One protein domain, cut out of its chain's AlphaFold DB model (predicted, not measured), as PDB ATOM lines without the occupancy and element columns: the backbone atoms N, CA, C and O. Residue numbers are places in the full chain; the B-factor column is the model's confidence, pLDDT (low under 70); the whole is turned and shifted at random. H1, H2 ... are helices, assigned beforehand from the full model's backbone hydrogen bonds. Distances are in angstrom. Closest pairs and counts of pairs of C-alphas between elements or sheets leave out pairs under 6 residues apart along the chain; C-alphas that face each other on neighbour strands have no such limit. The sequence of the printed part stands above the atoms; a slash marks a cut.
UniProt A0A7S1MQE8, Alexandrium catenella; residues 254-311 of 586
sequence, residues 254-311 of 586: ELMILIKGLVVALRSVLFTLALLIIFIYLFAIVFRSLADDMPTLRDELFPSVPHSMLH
ATOM      1  N   GLU A 254     154.689 189.026 205.521       79.94
ATOM      2  CA  GLU A 254     155.201 188.689 204.186       79.94
ATOM      3  C   GLU A 254     155.483 189.943 203.346       79.94
ATOM      4  O   GLU A 254     156.557 190.079 202.761       79.94
ATOM      5  N   LEU A 255     154.565 190.915 203.354       77.62
ATOM      6  CA  LEU A 255     154.722 192.159 202.604       77.62
ATOM      7  C   LEU A 255     155.847 193.024 203.183       77.62
ATOM      8  O   LEU A 255     156.604 193.640 202.435       77.62
ATOM      9  N   MET A 256     156.022 193.021 204.506       79.12
ATOM     10  CA  MET A 256     157.144 193.694 205.163       79.12
ATOM     11  C   MET A 256     158.494 193.044 204.814       79.12
ATOM     12  O   MET A 256     159.485 193.758 204.660       79.12
ATOM     13  N   ILE A 257     158.554 191.715 204.670       81.25
ATOM     14  CA  ILE A 257     159.766 191.014 204.211       81.25
ATOM     15  C   ILE A 257     160.110 191.445 202.783       81.25
ATOM     16  O   ILE A 257     161.255 191.816 202.526       81.25
ATOM     17  N   LEU A 258     159.118 191.486 201.887       76.50
ATOM     18  CA  LEU A 258     159.305 191.952 200.510       76.50
ATOM     19  C   LEU A 258     159.771 193.411 200.459       76.50
ATOM     20  O   LEU A 258     160.740 193.719 199.770       76.50
ATOM     21  N   ILE A 259     159.146 194.305 201.231       80.12
ATOM     22  CA  ILE A 259     159.532 195.723 201.289       80.12
ATOM     23  C   ILE A 259     160.953 195.882 201.833       80.12
ATOM     24  O   ILE A 259     161.735 196.642 201.269       80.12
ATOM     25  N   LYS A 260     161.325 195.163 202.898       80.00
ATOM     26  CA  LYS A 260     162.701 195.190 203.420       80.00
ATOM     27  C   LYS A 260     163.701 194.696 202.377       80.00
ATOM     28  O   LYS A 260     164.739 195.329 202.207       80.00
ATOM     29  N   GLY A 261     163.376 193.621 201.655       77.38
ATOM     30  CA  GLY A 261     164.176 193.130 200.533       77.38
ATOM     31  C   GLY A 261     164.333 194.181 199.430       77.38
ATOM     32  O   GLY A 261     165.446 194.443 198.981       77.38
ATOM     33  N   LEU A 262     163.242 194.863 199.071       78.81
ATOM     34  CA  LEU A 262     163.250 195.940 198.085       78.81
ATOM     35  C   LEU A 262     164.096 197.136 198.539       78.81
ATOM     36  O   LEU A 262     164.849 197.677 197.742       78.81
ATOM     37  N   VAL A 263     164.019 197.534 199.812       79.94
ATOM     38  CA  VAL A 263     164.834 198.630 200.368       79.94
ATOM     39  C   VAL A 263     166.323 198.285 200.335       79.94
ATOM     40  O   VAL A 263     167.143 199.149 200.026       79.94
ATOM     41  N   VAL A 264     166.691 197.028 200.601       80.69
ATOM     42  CA  VAL A 264     168.083 196.568 200.463       80.69
ATOM     43  C   VAL A 264     168.526 196.625 198.998       80.69
ATOM     44  O   VAL A 264     169.597 197.160 198.705       80.69
ATOM     45  N   ALA A 265     167.690 196.151 198.070       77.56
ATOM     46  CA  ALA A 265     167.973 196.197 196.635       77.56
ATOM     47  C   ALA A 265     168.042 197.635 196.084       77.56
ATOM     48  O   ALA A 265     168.864 197.925 195.211       77.56
ATOM     49  N   LEU A 266     167.241 198.555 196.637       80.81
ATOM     50  CA  LEU A 266     167.181 199.958 196.233       80.81
ATOM     51  C   LEU A 266     168.557 200.621 196.306       80.81
ATOM     52  O   LEU A 266     168.875 201.425 195.439       80.81
ATOM     53  N   ARG A 267     169.412 200.250 197.272       82.62
ATOM     54  CA  ARG A 267     170.777 200.794 197.365       82.62
ATOM     55  C   ARG A 267     171.569 200.578 196.075       82.62
ATOM     56  O   ARG A 267     172.219 201.508 195.618       82.62
ATOM     57  N   SER A 268     171.507 199.381 195.493       80.38
ATOM     58  CA  SER A 268     172.197 199.074 194.233       80.38
ATOM     59  C   SER A 268     171.555 199.809 193.052       80.38
ATOM     60  O   SER A 268     172.245 200.453 192.263       80.38
ATOM     61  N   VAL A 269     170.218 199.807 192.989       81.75
ATOM     62  CA  VAL A 269     169.450 200.490 191.934       81.75
ATOM     63  C   VAL A 269     169.696 202.003 191.932       81.75
ATOM     64  O   VAL A 269     169.727 202.623 190.876       81.75
ATOM     65  N   LEU A 270     169.923 202.620 193.094       83.44
ATOM     66  CA  LEU A 270     170.250 204.045 193.179       83.44
ATOM     67  C   LEU A 270     171.585 204.377 192.506       83.44
ATOM     68  O   LEU A 270     171.684 205.421 191.865       83.44
ATOM     69  N   PHE A 271     172.595 203.507 192.601       86.88
ATOM     70  CA  PHE A 271     173.873 203.730 191.919       86.88
ATOM     71  C   PHE A 271     173.734 203.613 190.399       86.88
ATOM     72  O   PHE A 271     174.278 204.445 189.674       86.88
ATOM     73  N   THR A 272     172.972 202.631 189.909       83.88
ATOM     74  CA  THR A 272     172.732 202.477 188.466       83.88
ATOM     75  C   THR A 272     171.877 203.617 187.912       83.88
ATOM     76  O   THR A 272     172.189 204.152 186.850       83.88
ATOM     77  N   LEU A 273     170.866 204.073 188.662       85.12
ATOM     78  CA  LEU A 273     170.076 205.263 188.337       85.12
ATOM     79  C   LEU A 273     170.911 206.543 188.329       85.12
ATOM     80  O   LEU A 273     170.756 207.361 187.428       85.12
ATOM     81  N   ALA A 274     171.799 206.730 189.306       89.06
ATOM     82  CA  ALA A 274     172.681 207.893 189.344       89.06
ATOM     83  C   ALA A 274     173.598 207.926 188.112       89.06
ATOM     84  O   ALA A 274     173.732 208.972 187.476       89.06
ATOM     85  N   LEU A 275     174.165 206.777 187.731       88.94
ATOM     86  CA  LEU A 275     174.969 206.644 186.517       88.94
ATOM     87  C   LEU A 275     174.148 206.945 185.250       88.94
ATOM     88  O   LEU A 275     174.617 207.686 184.384       88.94
ATOM     89  N   LEU A 276     172.905 206.455 185.170       88.81
ATOM     90  CA  LEU A 276     171.983 206.759 184.072       88.81
ATOM     91  C   LEU A 276     171.659 208.261 183.988       88.81
ATOM     92  O   LEU A 276     171.725 208.838 182.906       88.81
ATOM     93  N   ILE A 277     171.351 208.913 185.113       90.88
ATOM     94  CA  ILE A 277     171.053 210.355 185.160       90.88
ATOM     95  C   ILE A 277     172.262 211.175 184.708       90.88
ATOM     96  O   ILE A 277     172.091 212.129 183.953       90.88
ATOM     97  N   ILE A 278     173.476 210.804 185.132       94.88
ATOM     98  CA  ILE A 278     174.711 211.462 184.684       94.88
ATOM     99  C   ILE A 278     174.849 211.337 183.165       94.88
ATOM    100  O   ILE A 278     175.111 212.332 182.494       94.88
ATOM    101  N   PHE A 279     174.625 210.146 182.608       94.00
ATOM    102  CA  PHE A 279     174.693 209.931 181.164       94.00
ATOM    103  C   PHE A 279     173.655 210.783 180.419       94.00
ATOM    104  O   PHE A 279     174.010 211.539 179.516       94.00
ATOM    105  N   ILE A 280     172.392 210.758 180.855       94.38
ATOM    106  CA  ILE A 280     171.315 211.575 180.274       94.38
ATOM    107  C   ILE A 280     171.639 213.068 180.374       94.38
ATOM    108  O   ILE A 280     171.404 213.801 179.420       94.38
ATOM    109  N   TYR A 281     172.210 213.531 181.487       96.00
ATOM    110  CA  TYR A 281     172.627 214.921 181.659       96.00
ATOM    111  C   TYR A 281     173.704 215.336 180.646       96.00
ATOM    112  O   TYR A 281     173.585 216.395 180.028       96.00
ATOM    113  N   LEU A 282     174.720 214.492 180.431       96.50
ATOM    114  CA  LEU A 282     175.771 214.755 179.444       96.50
ATOM    115  C   LEU A 282     175.183 214.892 178.036       96.50
ATOM    116  O   LEU A 282     175.451 215.881 177.352       96.50
ATOM    117  N   PHE A 283     174.326 213.955 177.624       94.19
ATOM    118  CA  PHE A 283     173.666 214.035 176.320       94.19
ATOM    119  C   PHE A 283     172.684 215.202 176.233       94.19
ATOM    120  O   PHE A 283     172.634 215.861 175.201       94.19
ATOM    121  N   ALA A 284     171.957 215.529 177.302       94.81
ATOM    122  CA  ALA A 284     171.048 216.671 177.331       94.81
ATOM    123  C   ALA A 284     171.778 217.992 177.070       94.81
ATOM    124  O   ALA A 284     171.260 218.828 176.331       94.81
ATOM    125  N   ILE A 285     172.985 218.172 177.621       94.62
ATOM    126  CA  ILE A 285     173.826 219.339 177.321       94.62
ATOM    127  C   ILE A 285     174.254 219.332 175.858       94.62
ATOM    128  O   ILE A 285     174.139 220.362 175.198       94.62
ATOM    129  N   VAL A 286     174.725 218.193 175.342       94.06
ATOM    130  CA  VAL A 286     175.166 218.080 173.944       94.06
ATOM    131  C   VAL A 286     174.015 218.398 172.990       94.06
ATOM    132  O   VAL A 286     174.161 219.267 172.136       94.06
ATOM    133  N   PHE A 287     172.845 217.779 173.168       91.38
ATOM    134  CA  PHE A 287     171.665 218.038 172.343       91.38
ATOM    135  C   PHE A 287     171.169 219.477 172.473       91.38
ATOM    136  O   PHE A 287     170.862 220.102 171.464       91.38
ATOM    137  N   ARG A 288     171.151 220.041 173.687       92.00
ATOM    138  CA  ARG A 288     170.786 221.448 173.890       92.00
ATOM    139  C   ARG A 288     171.767 222.393 173.194       92.00
ATOM    140  O   ARG A 288     171.324 223.366 172.595       92.00
ATOM    141  N   SER A 289     173.066 222.106 173.262       90.94
ATOM    142  CA  SER A 289     174.113 222.915 172.632       90.94
ATOM    143  C   SER A 289     174.077 222.825 171.109       90.94
ATOM    144  O   SER A 289     174.327 223.823 170.449       90.94
ATOM    145  N   LEU A 290     173.785 221.651 170.544       89.75
ATOM    146  CA  LEU A 290     173.663 221.471 169.094       89.75
ATOM    147  C   LEU A 290     172.356 222.060 168.550       89.75
ATOM    148  O   LEU A 290     172.309 222.513 167.410       89.75
ATOM    149  N   ALA A 291     171.297 222.072 169.360       90.19
ATOM    150  CA  ALA A 291     170.019 222.655 168.977       90.19
ATOM    151  C   ALA A 291     170.058 224.189 168.890       90.19
ATOM    152  O   ALA A 291     169.174 224.763 168.262       90.19
ATOM    153  N   ASP A 292     171.062 224.871 169.456       87.00
ATOM    154  CA  ASP A 292     171.158 226.337 169.363       87.00
ATOM    155  C   ASP A 292     171.265 226.842 167.911       87.00
ATOM    156  O   ASP A 292     170.759 227.925 167.614       87.00
ATOM    157  N   ASP A 293     171.812 226.033 166.997       86.06
ATOM    158  CA  ASP A 293     171.889 226.352 165.566       86.06
ATOM    159  C   ASP A 293     170.575 226.062 164.801       86.06
ATOM    160  O   ASP A 293     170.428 226.458 163.642       86.06
ATOM    161  N   MET A 294     169.602 225.383 165.426       88.88
ATOM    162  CA  MET A 294     168.331 224.967 164.814       88.88
ATOM    163  C   MET A 294     167.117 225.368 165.676       88.88
ATOM    164  O   MET A 294     166.673 224.587 166.522       88.88
ATOM    165  N   PRO A 295     166.516 226.553 165.447       83.81
ATOM    166  CA  PRO A 295     165.488 227.108 166.332       83.81
ATOM    167  C   PRO A 295     164.219 226.246 166.446       83.81
ATOM    168  O   PRO A 295     163.621 226.192 167.514       83.81
ATOM    169  N   THR A 296     163.834 225.516 165.395       86.94
ATOM    170  CA  THR A 296     162.687 224.592 165.441       86.94
ATOM    171  C   THR A 296     162.926 223.424 166.401       86.94
ATOM    172  O   THR A 296     162.106 223.160 167.273       86.94
ATOM    173  N   LEU A 297     164.089 222.772 166.306       85.00
ATOM    174  CA  LEU A 297     164.478 221.666 167.187       85.00
ATOM    175  C   LEU A 297     164.657 222.134 168.639       85.00
ATOM    176  O   LEU A 297     164.308 221.430 169.590       85.00
ATOM    177  N   ARG A 298     165.207 223.339 168.805       88.38
ATOM    178  CA  ARG A 298     165.457 223.966 170.100       88.38
ATOM    179  C   ARG A 298     164.180 224.187 170.893       88.38
ATOM    180  O   ARG A 298     164.161 223.875 172.078       88.38
ATOM    181  N   ASP A 299     163.162 224.765 170.269       85.00
ATOM    182  CA  ASP A 299     161.968 225.200 170.986       85.00
ATOM    183  C   ASP A 299     160.951 224.060 171.155       85.00
ATOM    184  O   ASP A 299     160.243 224.036 172.161       85.00
ATOM    185  N   GLU A 300     160.927 223.081 170.241       83.81
ATOM    186  CA  GLU A 300     160.023 221.925 170.328       83.81
ATOM    187  C   GLU A 300     160.558 220.793 171.215       83.81
ATOM    188  O   GLU A 300     159.801 220.240 172.011       83.81
ATOM    189  N   LEU A 301     161.847 220.445 171.106       83.00
ATOM    190  CA  LEU A 301     162.396 219.229 171.727       83.00
ATOM    191  C   LEU A 301     163.343 219.523 172.896       83.00
ATOM    192  O   LEU A 301     163.349 218.817 173.906       83.00
ATOM    193  N   PHE A 302     164.151 220.581 172.782       90.94
ATOM    194  CA  PHE A 302     165.239 220.854 173.726       90.94
ATOM    195  C   PHE A 302     165.260 222.289 174.274       90.94
ATOM    196  O   PHE A 302     166.322 222.906 174.232       90.94
ATOM    197  N   PRO A 303     164.165 222.851 174.827       88.81
ATOM    198  CA  PRO A 303     164.090 224.263 175.229       88.81
ATOM    199  C   PRO A 303     164.959 224.613 176.447       88.81
ATOM    200  O   PRO A 303     165.407 225.750 176.595       88.81
ATOM    201  N   SER A 304     165.223 223.652 177.332       90.81
ATOM    202  CA  SER A 304     166.083 223.817 178.508       90.81
ATOM    203  C   SER A 304     166.717 222.485 178.887       90.81
ATOM    204  O   SER A 304     166.131 221.446 178.609       90.81
ATOM    205  N   VAL A 305     167.867 222.494 179.570       92.88
ATOM    206  CA  VAL A 305     168.563 221.252 179.964       92.88
ATOM    207  C   VAL A 305     167.658 220.296 180.762       92.88
ATOM    208  O   VAL A 305     167.606 219.128 180.392       92.88
ATOM    209  N   PRO A 306     166.875 220.730 181.775       90.75
ATOM    210  CA  PRO A 306     165.965 219.823 182.483       90.75
ATOM    211  C   PRO A 306     164.857 219.249 181.591       90.75
ATOM    212  O   PRO A 306     164.468 218.098 181.762       90.75
ATOM    213  N   HIS A 307     164.365 220.029 180.623       89.06
ATOM    214  CA  HIS A 307     163.372 219.551 179.662       89.06
ATOM    215  C   HIS A 307     163.990 218.559 178.671       89.06
ATOM    216  O   HIS A 307     163.409 217.512 178.419       89.06
ATOM    217  N   SER A 308     165.209 218.829 178.197       92.44
ATOM    218  CA  SER A 308     165.988 217.909 177.368       92.44
ATOM    219  C   SER A 308     166.277 216.600 178.096       92.44
ATOM    220  O   SER A 308     166.149 215.534 177.508       92.44
ATOM    221  N   MET A 309     166.618 216.655 179.387       93.12
ATOM    222  CA  MET A 309     166.793 215.459 180.212       93.12
ATOM    223  C   MET A 309     165.496 214.658 180.329       93.12
ATOM    224  O   MET A 309     165.533 213.440 180.194       93.12
ATOM    225  N   LEU A 310     164.356 215.324 180.555       90.94
ATOM    226  CA  LEU A 310     163.052 214.663 180.632       90.94
ATOM    227  C   LEU A 310     162.667 214.020 179.294       90.94
ATOM    228  O   LEU A 310     162.226 212.877 179.276       90.94
ATOM    229  N   HIS A 311     162.874 214.724 178.182       89.75
ATOM    230  CA  HIS A 311     162.585 214.219 176.843       89.75
ATOM    231  C   HIS A 311     163.514 213.059 176.447       89.75
ATOM    232  O   HIS A 311     163.065 212.091 175.846       89.75
TER     233      HIS A 311
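AT A GLANCE: This is residues 254 to 311 of the 586 residues of a protein of Alexandrium catenella (UniProt A0A7S1MQE8). One long helix, H1, makes the longest axis of the model, and two short helices, H2 and H3, sit beside its last part, where the printed part folds back along H1. The first part of H1, residues 254 to 276, sticks out as a free arm, with a kink near residue 268. The printed part has 58 residues with three named helices, H1, H2 and H3 in that order, and no named strand; the class is all helix. The whole is extended, with a radius of gyration of the C-alphas of 17.5 A and spans of 55 by 18 by 9 A.

IN THESE COORDINATES: Find C-alpha 254 at (155.201, 188.689, 204.186); from there H1, residues 254 to 291, runs 51.1 A to C-alpha 291 at (170.019, 222.655, 168.977). Look next at residues 295 to 300 for H2, six residues long and 8.5 A from first to last C-alpha. H3, residues 305 to 311, spans 9.7 A and ends at C-alpha 311, at (162.585, 214.219, 176.843).

HOW THE PARTS SIT: Start at H1, which has a kink of 41 degrees near residue 268. With residues 280 to 288 alone it touches H3, and the closest C-alphas, those of Ala 284 and Ser 308, are 5.2 A apart. These two helices run opposite ways at a steep tilt of 63 degrees. With residues 288 to 291 alone H1 only just touches H2, with 3 pairs of C-alphas within 8 A, and only at the corner by their link; the closest C-alphas, those of Ala 291 and Arg 298, are 4.9 A apart. H1 and H2 run opposite ways at a shallow tilt of 20 degrees. H2 and H3 are apart. In H2 and H3 every O i to N i+4 pair is within hydrogen-bond range; in H1 31 of 34 are.

THE WHOLE: The two C-alphas farthest apart, those of Glu 254 and Asp 293, are 56.5 A apart. Without residues 254 to 276, which stand free, the body spans 26 by 14 by 9 A. The links H1 to H2 and H2 to H3 are tight, and the printed part has no cut. The mean pLDDT of the printed part is 87.0, and no printed residue is under 70.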